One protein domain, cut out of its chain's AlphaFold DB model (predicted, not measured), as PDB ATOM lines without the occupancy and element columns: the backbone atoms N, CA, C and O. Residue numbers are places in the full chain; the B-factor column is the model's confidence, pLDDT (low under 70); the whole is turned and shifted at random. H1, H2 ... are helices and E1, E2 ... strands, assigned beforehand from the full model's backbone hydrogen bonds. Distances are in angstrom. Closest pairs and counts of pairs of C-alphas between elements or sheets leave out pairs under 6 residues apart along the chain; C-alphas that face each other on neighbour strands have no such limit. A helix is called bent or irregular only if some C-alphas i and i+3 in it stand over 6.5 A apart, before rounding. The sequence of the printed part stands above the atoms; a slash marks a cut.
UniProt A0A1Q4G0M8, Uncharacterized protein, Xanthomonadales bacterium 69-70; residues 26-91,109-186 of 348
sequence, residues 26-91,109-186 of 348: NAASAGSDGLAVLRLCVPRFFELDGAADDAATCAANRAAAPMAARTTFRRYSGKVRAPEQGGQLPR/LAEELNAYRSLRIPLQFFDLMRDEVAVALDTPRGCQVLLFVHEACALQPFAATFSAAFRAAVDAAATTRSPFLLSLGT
ATOM      1  N   ASN A  26     295.746-191.301 173.119       90.38
ATOM      2  CA  ASN A  26     294.923-192.091 172.205       90.38
ATOM      3  C   ASN A  26     294.131-191.178 171.259       90.38
ATOM      4  O   ASN A  26     294.170-189.952 171.373       90.38
ATOM      5  N   ALA A  27     293.439-191.783 170.292       87.75
ATOM      6  CA  ALA A  27     292.663-191.045 169.299       87.75
ATOM      7  C   ALA A  27     291.607-190.129 169.942       87.75
ATOM      8  O   ALA A  27     291.422-188.999 169.495       87.75
ATOM      9  N   ALA A  28     290.960-190.591 171.017       88.88
ATOM     10  CA  ALA A  28     289.950-189.812 171.720       88.88
ATOM     11  C   ALA A  28     290.556-188.587 172.426       88.88
ATOM     12  O   ALA A  28     290.000-187.497 172.329       88.88
ATOM     13  N   SER A  29     291.708-188.733 173.091       92.12
ATOM     14  CA  SER A  29     292.340-187.628 173.825       92.12
ATOM     15  C   SER A  29     293.052-186.618 172.930       92.12
ATOM     16  O   SER A  29     293.159-185.451 173.296       92.12
ATOM     17  N   ALA A  30     293.539-187.045 171.764       91.25
ATOM     18  CA  ALA A  30     294.209-186.160 170.815       91.25
ATOM     19  C   ALA A  30     293.233-185.281 170.010       91.25
ATOM     20  O   ALA A  30     293.641-184.244 169.488       91.25
ATOM     21  N   GLY A  31     291.964-185.689 169.883       91.50
ATOM     22  CA  GLY A  31     291.022-185.080 168.941       91.50
ATOM     23  C   GLY A  31     291.409-185.339 167.477       91.50
ATOM     24  O   GLY A  31     292.455-185.916 167.183       91.50
ATOM     25  N   SER A  32     290.567-184.918 166.529       91.38
ATOM     26  CA  SER A  32     290.790-185.187 165.098       91.38
ATOM     27  C   SER A  32     292.051-184.509 164.555       91.38
ATOM     28  O   SER A  32     292.870-185.165 163.913       91.38
ATOM     29  N   ASP A  33     292.242-183.221 164.853       93.81
ATOM     30  CA  ASP A  33     293.393-182.450 164.368       93.81
ATOM     31  C   ASP A  33     294.695-182.911 165.033       93.81
ATOM     32  O   ASP A  33     295.699-183.137 164.357       93.81
ATOM     33  N   GLY A  34     294.675-183.146 166.351       92.94
ATOM     34  CA  GLY A  34     295.829-183.688 167.064       92.94
ATOM     35  C   GLY A  34     296.210-185.078 166.568       92.94
ATOM     36  O   GLY A  34     297.392-185.348 166.359       92.94
ATOM     37  N   LEU A  35     295.232-185.944 166.290       90.62
ATOM     38  CA  LEU A  35     295.487-187.254 165.698       90.62
ATOM     39  C   LEU A  35     296.069-187.145 164.282       90.62
ATOM     40  O   LEU A  35     297.018-187.868 163.973       90.62
ATOM     41  N   ALA A  36     295.559-186.242 163.441       89.81
ATOM     42  CA  ALA A  36     296.103-186.000 162.104       89.81
ATOM     43  C   ALA A  36     297.574-185.554 162.174       89.81
ATOM     44  O   ALA A  36     298.444-186.126 161.510       89.81
ATOM     45  N   VAL A  37     297.880-184.605 163.062       91.19
ATOM     46  CA  VAL A  37     299.252-184.140 163.292       91.19
ATOM     47  C   VAL A  37     300.131-185.252 163.868       91.19
ATOM     48  O   VAL A  37     301.279-185.396 163.454       91.19
ATOM     49  N   LEU A  38     299.627-186.087 164.774       90.81
ATOM     50  CA  LEU A  38     300.382-187.213 165.325       90.81
ATOM     51  C   LEU A  38     300.666-188.300 164.285       90.81
ATOM     52  O   LEU A  38     301.788-188.798 164.227       90.81
ATOM     53  N   ARG A  39     299.704-188.645 163.424       87.06
ATOM     54  CA  ARG A  39     299.926-189.579 162.305       87.06
ATOM     55  C   ARG A  39     301.037-189.087 161.385       87.06
ATOM     56  O   ARG A  39     301.845-189.881 160.915       87.06
ATOM     57  N   LEU A  40     301.138-187.775 161.201       84.94
ATOM     58  CA  LEU A  40     302.207-187.149 160.440       84.94
ATOM     59  C   LEU A  40     303.555-187.130 161.188       84.94
ATOM     60  O   LEU A  40     304.607-187.480 160.644       84.94
ATOM     61  N   CYS A  41     303.533-186.668 162.433       88.81
ATOM     62  CA  CYS A  41     304.721-186.319 163.204       88.81
ATOM     63  C   CYS A  41     305.352-187.529 163.884       88.81
ATOM     64  O   CYS A  41     306.564-187.570 164.060       88.81
ATOM     65  N   VAL A  42     304.548-188.521 164.251       88.62
ATOM     66  CA  VAL A  42     304.937-189.774 164.902       88.62
ATOM     67  C   VAL A  42     304.174-190.943 164.252       88.62
ATOM     68  O   VAL A  42     303.484-191.698 164.939       88.62
ATOM     69  N   PRO A  43     304.334-191.183 162.932       79.50
ATOM     70  CA  PRO A  43     303.580-192.211 162.187       79.50
ATOM     71  C   PRO A  43     303.770-193.619 162.759       79.50
ATOM     72  O   PRO A  43     303.020-194.555 162.503       79.50
ATOM     73  N   ARG A  44     304.825-193.787 163.554       77.75
ATOM     74  CA  ARG A  44     305.201-195.033 164.201       77.75
ATOM     75  C   ARG A  44     304.760-195.094 165.649       77.75
ATOM     76  O   ARG A  44     305.265-195.972 166.339       77.75
ATOM     77  N   PHE A  45     303.863-194.229 166.101       82.38
ATOM     78  CA  PHE A  45     303.280-194.276 167.437       82.38
ATOM     79  C   PHE A  45     301.845-194.831 167.407       82.38
ATOM     80  O   PHE A  45     301.556-195.711 168.215       82.38
ATOM     81  N   PHE A  46     301.034-194.476 166.397       76.44
ATOM     82  CA  PHE A  46     299.629-194.904 166.206       76.44
ATOM     83  C   PHE A  46     299.452-196.065 165.207       76.44
ATOM     84  O   PHE A  46     300.334-196.304 164.377       76.44
ATOM     85  N   GLU A  47     298.371-196.856 165.338       71.00
ATOM     86  CA  GLU A  47     298.026-197.856 164.317       71.00
ATOM     87  C   GLU A  47     297.595-197.042 163.102       71.00
ATOM     88  O   GLU A  47     296.836-196.080 163.234       71.00
ATOM     89  N   LEU A  48     298.170-197.365 161.950       59.88
ATOM     90  CA  LEU A  48     297.727-196.810 160.684       59.88
ATOM     91  C   LEU A  48     296.534-197.662 160.248       59.88
ATOM     92  O   LEU A  48     296.606-198.893 160.327       59.88
ATOM     93  N   ASP A  49     295.420-197.023 159.887       53.12
ATOM     94  CA  ASP A  49     294.163-197.714 159.602       53.12
ATOM     95  C   ASP A  49     294.272-198.399 158.228       53.12
ATOM     96  O   ASP A  49     293.854-197.898 157.188       53.12
ATOM     97  N   GLY A  50     294.888-199.581 158.223       52.09
ATOM     98  CA  GLY A  50     294.976-200.464 157.068       52.09
ATOM     99  C   GLY A  50     296.170-200.234 156.136       52.09
ATOM    100  O   GLY A  50     296.986-199.324 156.279       52.09
ATOM    101  N   ALA A  51     296.262-201.117 155.136       49.16
ATOM    102  CA  ALA A  51     297.357-201.158 154.168       49.16
ATOM    103  C   ALA A  51     297.477-199.875 153.326       49.16
ATOM    104  O   ALA A  51     298.557-199.597 152.816       49.16
ATOM    105  N   ALA A  52     296.400-199.095 153.184       48.59
ATOM    106  CA  ALA A  52     296.391-197.840 152.436       48.59
ATOM    107  C   ALA A  52     297.088-196.704 153.201       48.59
ATOM    108  O   ALA A  52     297.924-196.020 152.614       48.59
ATOM    109  N   ASP A  53     296.832-196.559 154.505       49.62
ATOM    110  CA  ASP A  53     297.527-195.586 155.355       49.62
ATOM    111  C   ASP A  53     299.003-195.955 155.515       49.62
ATOM    112  O   ASP A  53     299.878-195.090 155.425       49.62
ATOM    113  N   ASP A  54     299.296-197.251 155.663       53.16
ATOM    114  CA  ASP A  54     300.662-197.771 155.646       53.16
ATOM    115  C   ASP A  54     301.330-197.514 154.291       53.16
ATOM    116  O   ASP A  54     302.469-197.058 154.263       53.16
ATOM    117  N   ALA A  55     300.655-197.751 153.163       53.94
ATOM    118  CA  ALA A  55     301.216-197.549 151.830       53.94
ATOM    119  C   ALA A  55     301.406-196.071 151.489       53.94
ATOM    120  O   ALA A  55     302.458-195.744 150.953       53.94
ATOM    121  N   ALA A  56     300.466-195.184 151.825       55.25
ATOM    122  CA  ALA A  56     300.568-193.741 151.606       55.25
ATOM    123  C   ALA A  56     301.638-193.124 152.511       55.25
ATOM    124  O   ALA A  56     302.528-192.420 152.030       55.25
ATOM    125  N   THR A  57     301.647-193.489 153.796       53.06
ATOM    126  CA  THR A  57     302.704-193.092 154.733       53.06
ATOM    127  C   THR A  57     304.050-193.657 154.290       53.06
ATOM    128  O   THR A  57     305.050-192.946 154.296       53.06
ATOM    129  N   CYS A  58     304.118-194.914 153.845       50.72
ATOM    130  CA  CYS A  58     305.345-195.519 153.326       50.72
ATOM    131  C   CYS A  58     305.750-194.979 151.951       50.72
ATOM    132  O   CYS A  58     306.936-194.983 151.665       50.72
ATOM    133  N   ALA A  59     304.835-194.544 151.087       56.59
ATOM    134  CA  ALA A  59     305.132-193.967 149.775       56.59
ATOM    135  C   ALA A  59     305.657-192.541 149.937       56.59
ATOM    136  O   ALA A  59     306.754-192.245 149.464       56.59
ATOM    137  N   ALA A  60     304.967-191.718 150.733       53.19
ATOM    138  CA  ALA A  60     305.468-190.426 151.183       53.19
ATOM    139  C   ALA A  60     306.828-190.584 151.883       53.19
ATOM    140  O   ALA A  60     307.740-189.785 151.672       53.19
ATOM    141  N   ASN A  61     307.022-191.656 152.666       50.09
ATOM    142  CA  ASN A  61     308.305-191.950 153.303       50.09
ATOM    143  C   ASN A  61     309.386-192.493 152.347       50.09
ATOM    144  O   ASN A  61     310.549-192.132 152.500       50.09
ATOM    145  N   ARG A  62     309.051-193.298 151.338       50.66
ATOM    146  CA  ARG A  62     310.016-193.870 150.381       50.66
ATOM    147  C   ARG A  62     310.529-192.849 149.373       50.66
ATOM    148  O   ARG A  62     311.709-192.885 149.052       50.66
ATOM    149  N   ALA A  63     309.690-191.905 148.951       52.34
ATOM    150  CA  ALA A  63     310.066-190.865 147.992       52.34
ATOM    151  C   ALA A  63     311.154-189.891 148.501       52.34
ATOM    152  O   ALA A  63     311.691-189.124 147.714       52.34
ATOM    153  N   ALA A  64     311.492-189.914 149.797       48.03
ATOM    154  CA  ALA A  64     312.322-188.885 150.430       48.03
ATOM    155  C   ALA A  64     313.601-189.379 151.151       48.03
ATOM    156  O   ALA A  64     314.239-188.558 151.797       48.03
ATOM    157  N   ALA A  65     313.971-190.672 151.083       44.06
ATOM    158  CA  ALA A  65     315.347-191.205 151.265       44.06
ATOM    159  C   ALA A  65     315.354-192.754 151.390       44.06
ATOM    160  O   ALA A  65     314.539-193.299 152.140       44.06
ATOM    161  N   PRO A  66     316.316-193.476 150.776       44.56
ATOM    162  CA  PRO A  66     316.399-194.945 150.814       44.56
ATOM    163  C   PRO A  66     317.139-195.548 152.034       44.56
ATOM    164  O   PRO A  66     317.183-196.766 152.181       44.56
ATOM    165  N   MET A  67     317.722-194.748 152.936       40.12
ATOM    166  CA  MET A  67     318.853-195.217 153.762       40.12
ATOM    167  C   MET A  67     318.578-195.832 155.146       40.12
ATOM    168  O   MET A  67     319.513-196.065 155.904       40.12
ATOM    169  N   ALA A  68     317.346-196.185 155.505       44.84
ATOM    170  CA  ALA A  68     317.175-197.140 156.603       44.84
ATOM    171  C   ALA A  68     315.850-197.874 156.472       44.84
ATOM    172  O   ALA A  68     314.784-197.256 156.533       44.84
ATOM    173  N   ALA A  69     315.914-199.203 156.386       45.88
ATOM    174  CA  ALA A  69     314.804-200.090 156.702       45.88
ATOM    175  C   ALA A  69     314.444-199.898 158.184       45.88
ATOM    176  O   ALA A  69     314.848-200.640 159.077       45.88
ATOM    177  N   ARG A  70     313.760-198.794 158.477       55.81
ATOM    178  CA  ARG A  70     313.445-198.385 159.834       55.81
ATOM    179  C   ARG A  70     312.335-199.304 160.324       55.81
ATOM    180  O   ARG A  70     311.187-199.178 159.898       55.81
ATOM    181  N   THR A  71     312.674-200.209 161.226       57.41
ATOM    182  CA  THR A  71     311.784-201.252 161.739       57.41
ATOM    183  C   THR A  71     310.533-200.668 162.413       57.41
ATOM    184  O   THR A  71     310.573-199.590 163.003       57.41
ATOM    185  N   THR A  72     309.394-201.353 162.309       65.88
ATOM    186  CA  THR A  72     308.126-200.987 162.981       65.88
ATOM    187  C   THR A  72     307.976-201.683 164.335       65.88
ATOM    188  O   THR A  72     306.867-201.833 164.848       65.88
ATOM    189  N   PHE A  73     309.087-202.154 164.907       75.31
ATOM    190  CA  PHE A  73     309.072-202.881 166.166       75.31
ATOM    191  C   PHE A  73     308.681-201.957 167.324       75.31
ATOM    192  O   PHE A  73     309.041-200.776 167.379       75.31
ATOM    193  N   ARG A  74     307.946-202.526 168.277       83.69
ATOM    194  CA  ARG A  74     307.661-201.937 169.589       83.69
ATOM    195  C   ARG A  74     308.224-202.870 170.643       83.69
ATOM    196  O   ARG A  74     308.181-204.082 170.440       83.69
ATOM    197  N   ARG A  75     308.769-202.339 171.740       90.00
ATOM    198  CA  ARG A  75     309.390-203.189 172.770       90.00
ATOM    199  C   ARG A  75     308.383-204.239 173.225       90.00
ATOM    200  O   ARG A  75     307.212-203.921 173.422       90.00
ATOM    201  N   TYR A  76     308.829-205.486 173.310       89.69
ATOM    202  CA  TYR A  76     308.008-206.599 173.783       89.69
ATOM    203  C   TYR A  76     306.710-206.843 172.998       89.69
ATOM    204  O   TYR A  76     305.790-207.470 173.507       89.69
ATOM    205  N   SER A  77     306.604-206.388 171.744       83.56
ATOM    206  CA  SER A  77     305.369-206.589 170.969       83.56
ATOM    207  C   SER A  77     305.139-208.036 170.533       83.56
ATOM    208  O   SER A  77     304.023-208.393 170.159       83.56
ATOM    209  N   GLY A  78     306.188-208.865 170.550       73.69
ATOM    210  CA  GLY A  78     306.165-210.193 169.934       73.69
ATOM    211  C   GLY A  78     306.260-210.151 168.406       73.69
ATOM    212  O   GLY A  78     306.021-211.151 167.737       73.69
ATOM    213  N   LYS A  79     306.580-208.993 167.808       71.94
ATOM    214  CA  LYS A  79     306.696-208.871 166.354       71.94
ATOM    215  C   LYS A  79     308.061-209.367 165.902       71.94
ATOM    216  O   LYS A  79     309.037-208.632 165.992       71.94
ATOM    217  N   VAL A  80     308.118-210.581 165.356       58.12
ATOM    218  CA  VAL A  80     309.398-211.160 164.910       58.12
ATOM    219  C   VAL A  80     309.548-211.298 163.389       58.12
ATOM    220  O   VAL A  80     310.654-211.504 162.894       58.12
ATOM    221  N   ARG A  81     308.475-211.104 162.605       59.69
ATOM    222  CA  ARG A  81     308.485-211.151 161.124       59.69
ATOM    223  C   ARG A  81     307.619-210.047 160.497       59.69
ATOM    224  O   ARG A  81     306.992-209.273 161.221       59.69
ATOM    225  N   ALA A  82     307.664-209.956 159.163       53.28
ATOM    226  CA  ALA A  82     306.934-209.006 158.319       53.28
ATOM    227  C   ALA A  82     305.415-208.941 158.643       53.28
ATOM    228  O   ALA A  82     304.887-209.886 159.234       53.28
ATOM    229  N   PRO A  83     304.722-207.837 158.288       53.38
ATOM    230  CA  PRO A  83     303.346-207.522 158.714       53.38
ATOM    231  C   PRO A  83     302.295-208.611 158.450       53.38
ATOM    232  O   PRO A  83     301.298-208.683 159.159       53.38
ATOM    233  N   GLU A  84     302.529-209.469 157.461       52.88
ATOM    234  CA  GLU A  84     301.533-210.376 156.884       52.88
ATOM    235  C   GLU A  84     301.133-211.555 157.789       52.88
ATOM    236  O   GLU A  84     300.115-212.191 157.545       52.88
ATOM    237  N   GLN A  85     301.885-211.850 158.856       54.44
ATOM    238  CA  GLN A  85     301.670-213.059 159.675       54.44
ATOM    239  C   GLN A  85     300.880-212.839 160.976       54.44
ATOM    240  O   GLN A  85     300.883-213.708 161.846       54.44
ATOM    241  N   GLY A  86     300.227-211.684 161.150       56.44
ATOM    242  CA  GLY A  86     299.438-211.395 162.353       56.44
ATOM    243  C   GLY A  86     300.253-211.408 163.662       56.44
ATOM    244  O   GLY A  86     301.470-211.614 163.686       56.44
ATOM    245  N   GLY A  87     299.592-211.130 164.788       63.06
ATOM    246  CA  GLY A  87     300.187-211.247 166.131       63.06
ATOM    247  C   GLY A  87     300.864-209.991 166.696       63.06
ATOM    248  O   GLY A  87     301.399-210.042 167.807       63.06
ATOM    249  N   GLN A  88     300.819-208.863 165.981       71.00
ATOM    250  CA  GLN A  88     301.264-207.573 166.508       71.00
ATOM    251  C   GLN A  88     300.245-207.045 167.530       71.00
ATOM    252  O   GLN A  88     299.058-206.933 167.238       71.00
ATOM    253  N   LEU A  89     300.710-206.720 168.739       80.94
ATOM    254  CA  LEU A  89     299.866-206.085 169.756       80.94
ATOM    255  C   LEU A  89     299.421-204.704 169.275       80.94
ATOM    256  O   LEU A  89     300.310-203.951 168.887       80.94
ATOM    257  N   PRO A  90     298.138-204.318 169.369       84.56
ATOM    258  CA  PRO A  90     297.699-202.962 169.030       84.56
ATOM    259  C   PRO A  90     298.496-201.880 169.779       84.56
ATOM    260  O   PRO A  90     298.911-202.109 170.919       84.56
ATOM    261  N   ARG A  91     298.701-200.690 169.190       84.44
ATOM    262  CA  ARG A  91     299.409-199.575 169.875       84.44
ATOM    263  C   ARG A  91     298.817-199.232 171.227       84.44
ATOM    264  O   ARG A  91     299.552-198.919 172.154       84.44
ATOM    265  N   LEU A 109     305.975-190.466 178.567       97.06
ATOM    266  CA  LEU A 109     305.150-190.424 177.361       97.06
ATOM    267  C   LEU A 109     305.698-189.451 176.306       97.06
ATOM    268  O   LEU A 109     305.796-189.807 175.128       97.06
ATOM    269  N   ALA A 110     306.090-188.243 176.718       96.94
ATOM    270  CA  ALA A 110     306.673-187.254 175.813       96.94
ATOM    271  C   ALA A 110     308.010-187.739 175.222       96.94
ATOM    272  O   ALA A 110     308.276-187.535 174.035       96.94
ATOM    273  N   GLU A 111     308.840-188.428 176.011       95.81
ATOM    274  CA  GLU A 111     310.115-188.969 175.531       95.81
ATOM    275  C   GLU A 111     309.952-190.167 174.588       95.81
ATOM    276  O   GLU A 111     310.699-190.292 173.608       95.81
ATOM    277  N   GLU A 112     308.944-191.015 174.806       94.38
ATOM    278  CA  GLU A 112     308.564-192.042 173.832       94.38
ATOM    279  C   GLU A 112     308.105-191.392 172.518       94.38
ATOM    280  O   GLU A 112     308.627-191.736 171.456       94.38
ATOM    281  N   LEU A 113     307.224-190.384 172.555       94.12
ATOM    282  CA  LEU A 113     306.821-189.643 171.350       94.12
ATOM    283  C   LEU A 113     308.030-189.034 170.621       94.12
ATOM    284  O   LEU A 113     308.159-189.182 169.402       94.12
ATOM    285  N   ASN A 114     308.969-188.431 171.356       93.31
ATOM    286  CA  ASN A 114     310.203-187.900 170.782       93.31
ATOM    287  C   ASN A 114     311.054-188.977 170.104       93.31
ATOM    288  O   ASN A 114     311.612-188.719 169.040       93.31
ATOM    289  N   ALA A 115     311.125-190.182 170.662       89.06
ATOM    290  CA  ALA A 115     311.884-191.276 170.066       89.06
ATOM    291  C   ALA A 115     311.267-191.800 168.758       89.06
ATOM    292  O   ALA A 115     311.985-192.275 167.873       89.06
ATOM    293  N   TYR A 116     309.940-191.715 168.631       87.56
ATOM    294  CA  TYR A 116     309.190-192.160 167.455       87.56
ATOM    295  C   TYR A 116     308.924-191.049 166.427       87.56
ATOM    296  O   TYR A 116     308.315-191.322 165.384       87.56
ATOM    297  N   ARG A 117     309.395-189.820 166.677       88.56
ATOM    298  CA  ARG A 117     309.140-188.676 165.797       88.56
ATOM    299  C   ARG A 117     309.810-188.791 164.434       88.56
ATOM    300  O   ARG A 117     310.923-189.302 164.278       88.56
ATOM    301  N   SER A 118     309.130-188.245 163.438       83.56
ATOM    302  CA  SER A 118     309.653-188.018 162.104       83.56
ATOM    303  C   SER A 118     310.819-187.039 162.180       83.56
ATOM    304  O   SER A 118     310.716-185.968 162.766       83.56
ATOM    305  N   LEU A 119     311.942-187.395 161.556       81.62
ATOM    306  CA  LEU A 119     313.080-186.480 161.427       81.62
ATOM    307  C   LEU A 119     312.853-185.393 160.369       81.62
ATOM    308  O   LEU A 119     313.672-184.489 160.265       81.62
ATOM    309  N   ARG A 120     311.781-185.506 159.578       79.69
ATOM    310  CA  ARG A 120     311.492-184.611 158.449       79.69
ATOM    311  C   ARG A 120     310.918-183.283 158.888       79.69
ATOM    312  O   ARG A 120     311.160-182.272 158.250       79.69
ATOM    313  N   ILE A 121     310.130-183.323 159.953       84.88
ATOM    314  CA  ILE A 121     309.500-182.138 160.501       84.88
ATOM    315  C   ILE A 121     310.364-181.716 161.682       84.88
ATOM    316  O   ILE A 121     310.597-182.528 162.590       84.88
ATOM    317  N   PRO A 122     310.890-180.483 161.686       89.31
ATOM    318  CA  PRO A 122     311.616-179.982 162.826       89.31
ATOM    319  C   PRO A 122     310.614-179.771 163.962       89.31
ATOM    320  O   PRO A 122     309.933-178.753 164.025       89.31
ATOM    321  N   LEU A 123     310.498-180.763 164.842       93.19
ATOM    322  CA  LEU A 123     309.566-180.738 165.965       93.19
ATOM    323  C   LEU A 123     310.139-181.370 167.231       93.19
ATOM    324  O   LEU A 123     311.129-182.113 167.178       93.19
ATOM    325  N   GLN A 124     309.468-181.109 168.351       95.06
ATOM    326  CA  GLN A 124     309.731-181.716 169.648       95.06
ATOM    327  C   GLN A 124     308.447-181.841 170.474       95.06
ATOM    328  O   GLN A 124     307.573-180.983 170.404       95.06
ATOM    329  N   PHE A 125     308.356-182.912 171.259       96.56
ATOM    330  CA  PHE A 125     307.320-183.083 172.268       96.56
ATOM    331  C   PHE A 125     307.847-182.668 173.642       96.56
ATOM    332  O   PHE A 125     308.986-182.992 173.990       96.56
ATOM    333  N   PHE A 126     307.012-181.985 174.416       96.62
ATOM    334  CA  PHE A 126     307.268-181.587 175.795       96.62
ATOM    335  C   PHE A 126     306.119-182.050 176.684       96.62
ATOM    336  O   PHE A 126     304.983-182.149 176.230       96.62
ATOM    337  N   ASP A 127     306.406-182.333 177.949       96.94
ATOM    338  CA  ASP A 127     305.380-182.716 178.915       96.94
ATOM    339  C   ASP A 127     305.036-181.529 179.809       96.94
ATOM    340  O   ASP A 127     305.930-180.989 180.459       96.94
ATOM    341  N   LEU A 128     303.760-181.138 179.857       96.38
ATOM    342  CA  LEU A 128     303.306-180.059 180.737       96.38
ATOM    343  C   LEU A 128     303.209-180.459 182.202       96.38
ATOM    344  O   LEU A 128     302.984-179.594 183.041       96.38
ATOM    345  N   MET A 129     303.427-181.733 182.527       94.88
ATOM    346  CA  MET A 129     303.606-182.171 183.910       94.88
ATOM    347  C   MET A 129     304.969-181.770 184.489       94.88
ATOM    348  O   MET A 129     305.161-181.845 185.699       94.88
ATOM    349  N   ARG A 130     305.918-181.338 183.647       93.75
ATOM    350  CA  ARG A 130     307.244-180.887 184.081       93.75
ATOM    351  C   ARG A 130     307.224-179.396 184.382       93.75
ATOM    352  O   ARG A 130     306.991-178.587 183.483       93.75
ATOM    353  N   ASP A 131     307.529-179.048 185.626       93.56
ATOM    354  CA  ASP A 131     307.479-177.670 186.121       93.56
ATOM    355  C   ASP A 131     308.339-176.727 185.271       93.56
ATOM    356  O   ASP A 131     307.905-175.634 184.924       93.56
ATOM    357  N   GLU A 132     309.522-177.165 184.838       94.56
ATOM    358  CA  GLU A 132     310.397-176.357 183.990       94.56
ATOM    359  C   GLU A 132     309.786-176.030 182.618       94.56
ATOM    360  O   GLU A 132     310.083-174.979 182.055       94.56
ATOM    361  N   VAL A 133     308.928-176.901 182.077       93.94
ATOM    362  CA  VAL A 133     308.226-176.663 180.807       93.94
ATOM    363  C   VAL A 133     307.053-175.716 181.036       93.94
ATOM    364  O   VAL A 133     306.894-174.760 180.282       93.94
ATOM    365  N   ALA A 134     306.260-175.968 182.080       93.94
ATOM    366  CA  ALA A 134     305.120-175.136 182.455       93.94
ATOM    367  C   ALA A 134     305.550-173.679 182.709       93.94
ATOM    368  O   ALA A 134     304.995-172.751 182.123       93.94
ATOM    369  N   VAL A 135     306.623-173.489 183.487       95.69
ATOM    370  CA  VAL A 135     307.221-172.177 183.782       95.69
ATOM    371  C   VAL A 135     307.766-171.507 182.521       95.69
ATOM    372  O   VAL A 135     307.510-170.327 182.299       95.69
ATOM    373  N   ALA A 136     308.498-172.238 181.670       93.94
ATOM    374  CA  ALA A 136     309.083-171.667 180.453       93.94
ATOM    375  C   ALA A 136     308.034-171.183 179.437       93.94
ATOM    376  O   ALA A 136     308.350-170.358 178.581       93.94
ATOM    377  N   LEU A 137     306.810-171.708 179.515       91.69
ATOM    378  CA  LEU A 137     305.707-171.376 178.617       91.69
ATOM    379  C   LEU A 137     304.632-170.501 179.271       91.69
ATOM    380  O   LEU A 137     303.616-170.256 178.626       91.69
ATOM    381  N   ASP A 138     304.845-170.062 180.517       94.62
ATOM    382  CA  ASP A 138     303.864-169.318 181.320       94.62
ATOM    383  C   ASP A 138     302.470-169.967 181.286       94.62
ATOM    384  O   ASP A 138     301.448-169.339 181.013       94.62
ATOM    385  N   THR A 139     302.439-171.286 181.485       92.44
ATOM    386  CA  THR A 139     301.206-172.071 181.419       92.44
ATOM    387  C   THR A 139     301.075-172.968 182.644       92.44
ATOM    388  O   THR A 139     302.085-173.470 183.146       92.44
ATOM    389  N   PRO A 140     299.857-173.201 183.162       93.88
ATOM    390  CA  PRO A 140     299.666-174.107 184.284       93.88
ATOM    391  C   PRO A 140     300.154-175.524 183.967       93.88
ATOM    392  O   PRO A 140     299.970-176.031 182.857       93.88
ATOM    393  N   ARG A 141     300.714-176.195 184.980       94.38
ATOM    394  CA  ARG A 141     300.998-177.633 184.918       94.38
ATOM    395  C   ARG A 141     299.718-178.389 184.558       94.38
ATOM    396  O   ARG A 141     298.650-178.111 185.107       94.38
ATOM    397  N   GLY A 142     299.824-179.366 183.664       93.50
ATOM    398  CA  GLY A 142     298.661-180.118 183.209       93.50
ATOM    399  C   GLY A 142     299.007-181.450 182.563       93.50
ATOM    400  O   GLY A 142     300.101-181.641 182.035       93.50
ATOM    401  N   CYS A 143     298.035-182.366 182.568       93.94
ATOM    402  CA  CYS A 143     298.165-183.715 182.014       93.94
ATOM    403  C   CYS A 143     298.068-183.710 180.474       93.94
ATOM    404  O   CYS A 143     297.177-184.299 179.854       93.94
ATOM    405  N   GLN A 144     298.979-182.980 179.842       95.56
ATOM    406  CA  GLN A 144     299.005-182.700 178.412       95.56
ATOM    407  C   GLN A 144     300.426-182.868 177.886       95.56
ATOM    408  O   GLN A 144     301.405-182.609 178.588       95.56
ATOM    409  N   VAL A 145     300.536-183.292 176.630       97.00
ATOM    410  CA  VAL A 145     301.801-183.266 175.897       97.00
ATOM    411  C   VAL A 145     301.728-182.126 174.897       97.00
ATOM    412  O   VAL A 145     300.804-182.055 174.094       97.00
ATOM    413  N   LEU A 146     302.715-181.244 174.910       96.94
ATOM    414  CA  LEU A 146     302.845-180.206 173.903       96.94
ATOM    415  C   LEU A 146     303.668-180.710 172.734       96.94
ATOM    416  O   LEU A 146     304.761-181.240 172.913       96.94
ATOM    417  N   LEU A 147     303.173-180.483 171.530       96.50
ATOM    418  CA  LEU A 147     303.933-180.598 170.304       96.50
ATOM    419  C   LEU A 147     304.360-179.201 169.858       96.50
ATOM    420  O   LEU A 147     303.528-178.358 169.535       96.50
ATOM    421  N   PHE A 148     305.665-178.989 169.790       96.19
ATOM    422  CA  PHE A 148     306.278-177.796 169.232       96.19
ATOM    423  C   PHE A 148     306.814-178.097 167.836       96.19
ATOM    424  O   PHE A 148     307.703-178.937 167.677       96.19
ATOM    425  N   VAL A 149     306.298-177.405 166.827       94.75
ATOM    426  CA  VAL A 149     306.793-177.446 165.450       94.75
ATOM    427  C   VAL A 149     307.548-176.149 165.191       94.75
ATOM    428  O   VAL A 149     306.969-175.073 165.291       94.75
ATOM    429  N   HIS A 150     308.840-176.241 164.869       92.25
ATOM    430  CA  HIS A 150     309.701-175.063 164.714       92.25
ATOM    431  C   HIS A 150     309.232-174.139 163.582       92.25
ATOM    432  O   HIS A 150     309.350-172.926 163.707       92.25
ATOM    433  N   GLU A 151     308.694-174.711 162.501       92.19
ATOM    434  CA  GLU A 151     308.180-173.967 161.350       92.19
ATOM    435  C   GLU A 151     306.809-174.512 160.944       92.19
ATOM    436  O   GLU A 151     306.697-175.636 160.445       92.19
ATOM    437  N   ALA A 152     305.754-173.718 161.144       93.38
ATOM    438  CA  ALA A 152     304.377-174.130 160.859       93.38
ATOM    439  C   ALA A 152     304.145-174.542 159.391       93.38
ATOM    440  O   ALA A 152     303.306-175.399 159.112       93.38
ATOM    441  N   CYS A 153     304.923-173.993 158.450       92.00
ATOM    442  CA  CYS A 153     304.845-174.347 157.030       92.00
ATOM    443  C   CYS A 153     305.098-175.845 156.771       92.00
ATOM    444  O   CYS A 153     304.567-176.397 155.809       92.00
ATOM    445  N   ALA A 154     305.811-176.542 157.664       89.69
ATOM    446  CA  ALA A 154     306.020-177.986 157.572       89.69
ATOM    447  C   ALA A 154     304.718-178.804 157.712       89.69
ATOM    448  O   ALA A 154     304.688-179.978 157.340       89.69
ATOM    449  N   LEU A 155     303.642-178.196 158.228       90.94
ATOM    450  CA  LEU A 155     302.319-178.810 158.348       90.94
ATOM    451  C   LEU A 155     301.409-178.524 157.141       90.94
ATOM    452  O   LEU A 155     300.442-179.254 156.931       90.94
ATOM    453  N   GLN A 156     301.711-177.513 156.315       89.44
ATOM    454  CA  GLN A 156     300.857-177.103 155.190       89.44
ATOM    455  C   GLN A 156     300.585-178.194 154.144       89.44
ATOM    456  O   GLN A 156     299.446-178.270 153.678       89.44
ATOM    457  N   PRO A 157     301.532-179.097 153.802       87.44
ATOM    458  CA  PRO A 157     301.240-180.205 152.889       87.44
ATOM    459  C   PRO A 157     300.112-181.132 153.373       87.44
ATOM    460  O   PRO A 157     299.580-181.914 152.591       87.44
ATOM    461  N   PHE A 158     299.735-181.038 154.651       85.69
ATOM    462  CA  PHE A 158     298.721-181.863 155.303       85.69
ATOM    463  C   PHE A 158     297.460-181.076 155.666       85.69
ATOM    464  O   PHE A 158     296.540-181.638 156.257       85.69
ATOM    465  N   ALA A 159     297.376-179.802 155.264       87.00
ATOM    466  CA  ALA A 159     296.275-178.899 155.586       87.00
ATOM    467  C   ALA A 159     294.886-179.445 155.208       87.00
ATOM    468  O   ALA A 159     293.901-179.120 155.863       87.00
ATOM    469  N   ALA A 160     294.802-180.299 154.183       88.00
ATOM    470  CA  ALA A 160     293.556-180.943 153.763       88.00
ATOM    471  C   ALA A 160     292.998-181.957 154.783       88.00
ATOM    472  O   ALA A 160     291.824-182.302 154.711       88.00
ATOM    473  N   THR A 161     293.826-182.437 155.716       89.19
ATOM    474  CA  THR A 161     293.418-183.377 156.777       89.19
ATOM    475  C   THR A 161     292.918-182.679 158.040       89.19
ATOM    476  O   THR A 161     292.437-183.345 158.954       89.19
ATOM    477  N   PHE A 162     293.037-181.352 158.099       94.00
ATOM    478  CA  PHE A 162     292.712-180.554 159.271       94.00
ATOM    479  C   PHE A 162     291.317-179.940 159.176       94.00
ATOM    480  O   PHE A 162     290.810-179.651 158.088       94.00
ATOM    481  N   SER A 163     290.721-179.662 160.333       95.94
ATOM    482  CA  SER A 163     289.551-178.798 160.427       95.94
ATOM    483  C   SER A 163     289.852-177.407 159.853       95.94
ATOM    484  O   SER A 163     290.993-176.937 159.856       95.94
ATOM    485  N   ALA A 164     288.817-176.709 159.375       96.44
ATOM    486  CA  ALA A 164     288.979-175.377 158.790       96.44
ATOM    487  C   ALA A 164     289.623-174.376 159.769       96.44
ATOM    488  O   ALA A 164     290.478-173.588 159.370       96.44
ATOM    489  N   ALA A 165     289.253-174.445 161.053       96.38
ATOM    490  CA  ALA A 165     289.806-173.582 162.093       96.38
ATOM    491  C   ALA A 165     291.290-173.879 162.355       96.38
ATOM    492  O   ALA A 165     292.109-172.960 162.391       96.38
ATOM    493  N   PHE A 166     291.655-175.159 162.479       96.12
ATOM    494  CA  PHE A 166     293.043-175.553 162.704       96.12
ATOM    495  C   PHE A 166     293.929-175.218 161.504       96.12
ATOM    496  O   PHE A 166     295.016-174.668 161.666       96.12
ATOM    497  N   ARG A 167     293.431-175.463 160.287       96.50
ATOM    498  CA  ARG A 167     294.099-175.054 159.051       96.50
ATOM    499  C   ARG A 167     294.365-173.550 159.020       96.50
ATOM    500  O   ARG A 167     295.490-173.163 158.731       96.50
ATOM    501  N   ALA A 168     293.376-172.717 159.344       96.44
ATOM    502  CA  ALA A 168     293.554-171.266 159.371       96.44
ATOM    503  C   ALA A 168     294.644-170.834 160.373       96.44
ATOM    504  O   ALA A 168     295.445-169.956 160.061       96.44
ATOM    505  N   ALA A 169     294.720-171.484 161.540       95.94
ATOM    506  CA  ALA A 169     295.773-171.230 162.525       95.94
ATOM    507  C   ALA A 169     297.169-171.643 162.015       95.94
ATOM    508  O   ALA A 169     298.132-170.891 162.178       95.94
ATOM    509  N   VAL A 170     297.278-172.808 161.366       95.44
ATOM    510  CA  VAL A 170     298.525-173.273 160.738       95.44
ATOM    511  C   VAL A 170     298.954-172.334 159.611       95.44
ATOM    512  O   VAL A 170     300.122-171.960 159.552       95.44
ATOM    513  N   ASP A 171     298.027-171.924 158.744       95.56
ATOM    514  CA  ASP A 171     298.306-171.027 157.622       95.56
ATOM    515  C   ASP A 171     298.762-169.647 158.115       95.56
ATOM    516  O   ASP A 171     299.774-169.135 157.635       95.56
ATOM    517  N   ALA A 172     298.102-169.090 159.137       95.69
ATOM    518  CA  ALA A 172     298.511-167.832 159.758       95.69
ATOM    519  C   ALA A 172     299.938-167.908 160.332       95.69
ATOM    520  O   ALA A 172     300.763-167.037 160.051       95.69
ATOM    521  N   ALA A 173     300.260-168.973 161.077       95.12
ATOM    522  CA  ALA A 173     301.604-169.183 161.618       95.12
ATOM    523  C   ALA A 173     302.649-169.445 160.518       95.12
ATOM    524  O   ALA A 173     303.805-169.038 160.638       95.12
ATOM    525  N   ALA A 174     302.260-170.106 159.424       94.06
ATOM    526  CA  ALA A 174     303.145-170.379 158.298       94.06
ATOM    527  C   ALA A 174     303.503-169.099 157.528       94.06
ATOM    528  O   ALA A 174     304.664-168.934 157.146       94.06
ATOM    529  N   THR A 175     302.556-168.168 157.355       96.06
ATOM    530  CA  THR A 175     302.804-166.862 156.716       96.06
ATOM    531  C   THR A 175     303.883-166.064 157.443       96.06
ATOM    532  O   THR A 175     304.747-165.469 156.802       96.06
ATOM    533  N   THR A 176     303.881-166.088 158.775       94.00
ATOM    534  CA  THR A 176     304.870-165.383 159.604       94.00
ATOM    535  C   THR A 176     306.119-166.214 159.895       94.00
ATOM    536  O   THR A 176     307.010-165.741 160.600       94.00
ATOM    537  N   ARG A 177     306.196-167.450 159.373       91.88
ATOM    538  CA  ARG A 177     307.227-168.449 159.711       91.88
ATOM    539  C   ARG A 177     307.403-168.623 161.222       91.88
ATOM    540  O   ARG A 177     308.510-168.830 161.713       91.88
ATOM    541  N   SER A 178     306.308-168.508 161.961       91.94
ATOM    542  CA  SER A 178     306.312-168.666 163.405       91.94
ATOM    543  C   SER A 178     306.299-170.149 163.782       91.94
ATOM    544  O   SER A 178     305.770-170.982 163.031       91.94
ATOM    545  N   PRO A 179     306.863-170.503 164.950       93.81
ATOM    546  CA  PRO A 179     306.659-171.827 165.504       93.81
ATOM    547  C   PRO A 179     305.173-172.053 165.793       93.81
ATOM    548  O   PRO A 179     304.426-171.117 166.084       93.81
ATOM    549  N   PHE A 180     304.756-173.312 165.733       95.12
ATOM    550  CA  PHE A 180     303.396-173.727 166.041       95.12
ATOM    551  C   PHE A 180     303.404-174.631 167.270       95.12
ATOM    552  O   PHE A 180     304.127-175.630 167.304       95.12
ATOM    553  N   LEU A 181     302.602-174.281 168.274       95.25
ATOM    554  CA  LEU A 181     302.444-175.063 169.495       95.25
ATOM    555  C   LEU A 181     301.052-175.691 169.519       95.25
ATOM    556  O   LEU A 181     300.046-174.997 169.403       95.25
ATOM    557  N   LEU A 182     301.004-177.006 169.696       95.06
ATOM    558  CA  LEU A 182     299.773-177.774 169.819       95.06
ATOM    559  C   LEU A 182     299.748-178.491 171.164       95.06
ATOM    560  O   LEU A 182     300.662-179.256 171.463       95.06
ATOM    561  N   SER A 183     298.689-178.289 171.947       95.75
ATOM    562  CA  SER A 183     298.437-179.112 173.130       95.75
ATOM    563  C   SER A 183     297.681-180.378 172.749       95.75
ATOM    564  O   SER A 183     296.646-180.325 172.087       95.75
ATOM    565  N   LEU A 184     298.225-181.522 173.151       96.00
ATOM    566  CA  LEU A 184     297.659-182.840 172.929       96.00
ATOM    567  C   LEU A 184     297.159-183.390 174.263       96.00
ATOM    568  O   LEU A 184     297.934-183.572 175.210       96.00
ATOM    569  N   GLY A 185     295.862-183.682 174.330       94.56
ATOM    570  CA  GLY A 185     295.265-184.307 175.501       94.56
ATOM    571  C   GLY A 185     295.820-185.712 175.727       94.56
ATOM    572  O   GLY A 185     296.091-186.463 174.783       94.56
ATOM    573  N   THR A 186     295.952-186.091 176.995       96.44
ATOM    574  CA  THR A 186     296.305-187.456 177.402       96.44
ATOM    575  C   THR A 186     295.209-188.041 178.282       96.44
ATOM    576  O   THR A 186     294.444-187.307 178.904       96.44
TER     577      THR A 186
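Overview. This is residues 26 to 91 and 109 to 186 of the 348 residues of an uncharacterized protein of Xanthomonadales bacterium 69-70 (UniProt A0A1Q4G0M8). A small antiparallel sheet of three strands has H1 and H3 over one face, with the helical hairpin of H5 and H6 at one end of the strands and the short H4 at the other. On the far side of H1 and H3 from the sheet, H2 and the winding stretch of residues 63 to 91, with no named element, make a loose second part. The printed part has 144 residues, with six named helices and three named strands in the order H1 H2 H3 E1 H4 E2 H5 H6 E3; the sheet's order is E1 E2 E3 and the class is mixed, helices and strands. It is compact, with a radius of gyration of the C-alphas of 16.1 A, and spans 48 by 32 by 29 A, only just elongated.

Along the chain. H1, residues 27 to 41, begins with C-alpha 27 at (292.663, -191.045, 169.299) and is 14.3 A long; it is irregular, with C-alphas 29 and 32 9.2 A apart. H2 is residues 50 to 62, 17.7 A. After the cut come H3, residues 109 to 116, E1, residues 123 to 127, and H4, residues 131 to 136. E2, residues 144 to 149, is 16.0 A long. H5, residues 152 to 161, is irregular, with C-alphas 157 and 160 7.8 A apart. H6, residues 164 to 175, and E3, residues 180 to 185, are each 16.4 A long; C-alpha 185 is at (295.265, -184.307, 175.501).

Arrangement. E1 and E2 are antiparallel neighbours, with N 126 and O 146 2.8 A apart, within hydrogen-bond range. E2 and E3 are antiparallel too, with N 147 and O 182 at 2.8 A. H1, H3 and H5 on one face of this sheet make two layers, one of strands and one of helices. H3 runs along E1 at a height over the sheet of 7.7 A; their closest C-alphas are Ala 110 and Phe 125, 5.5 A. H1, at a height of 9.0 A, lies over E3 and only just over E2; the closest C-alphas of H1 and E3 are Ser 29 and Gly 185, 4.7 A. H5 and H6 touch as a hairpin, at a shallow tilt of 25 degrees, opposite ways, closest at the C-alphas of Cys 153 and Ala 174, 4.5 A. H1, with residues 33 to 37 alone, only just touches H5, with 3 pairs of C-alphas within 8 A, the closest Ala 36 and Thr 161, 6.5 A. H4 and H6 only graze the sheet. H2 touches no helix and is not on the sheet. Every O i to N i+4 pair is within hydrogen-bond range in H2, H3, H4 and H6, but 9 of 11 in H1 and 0 of 6 in H5, where 5 of 7 O i to N i+3 pairs are.

Size, cuts and confidence. The farthest C-alphas, Gln 85 and Asp 138, are 48.9 A apart. Residues 92 to 108 are not printed, and C-alphas 91 and 109 are 13.1 A apart across the cut. Of the links that are printed whole, none is long. Mean pLDDT of the printed part is 82.1; residues 48 to 72 and 80 to 87 are under 70.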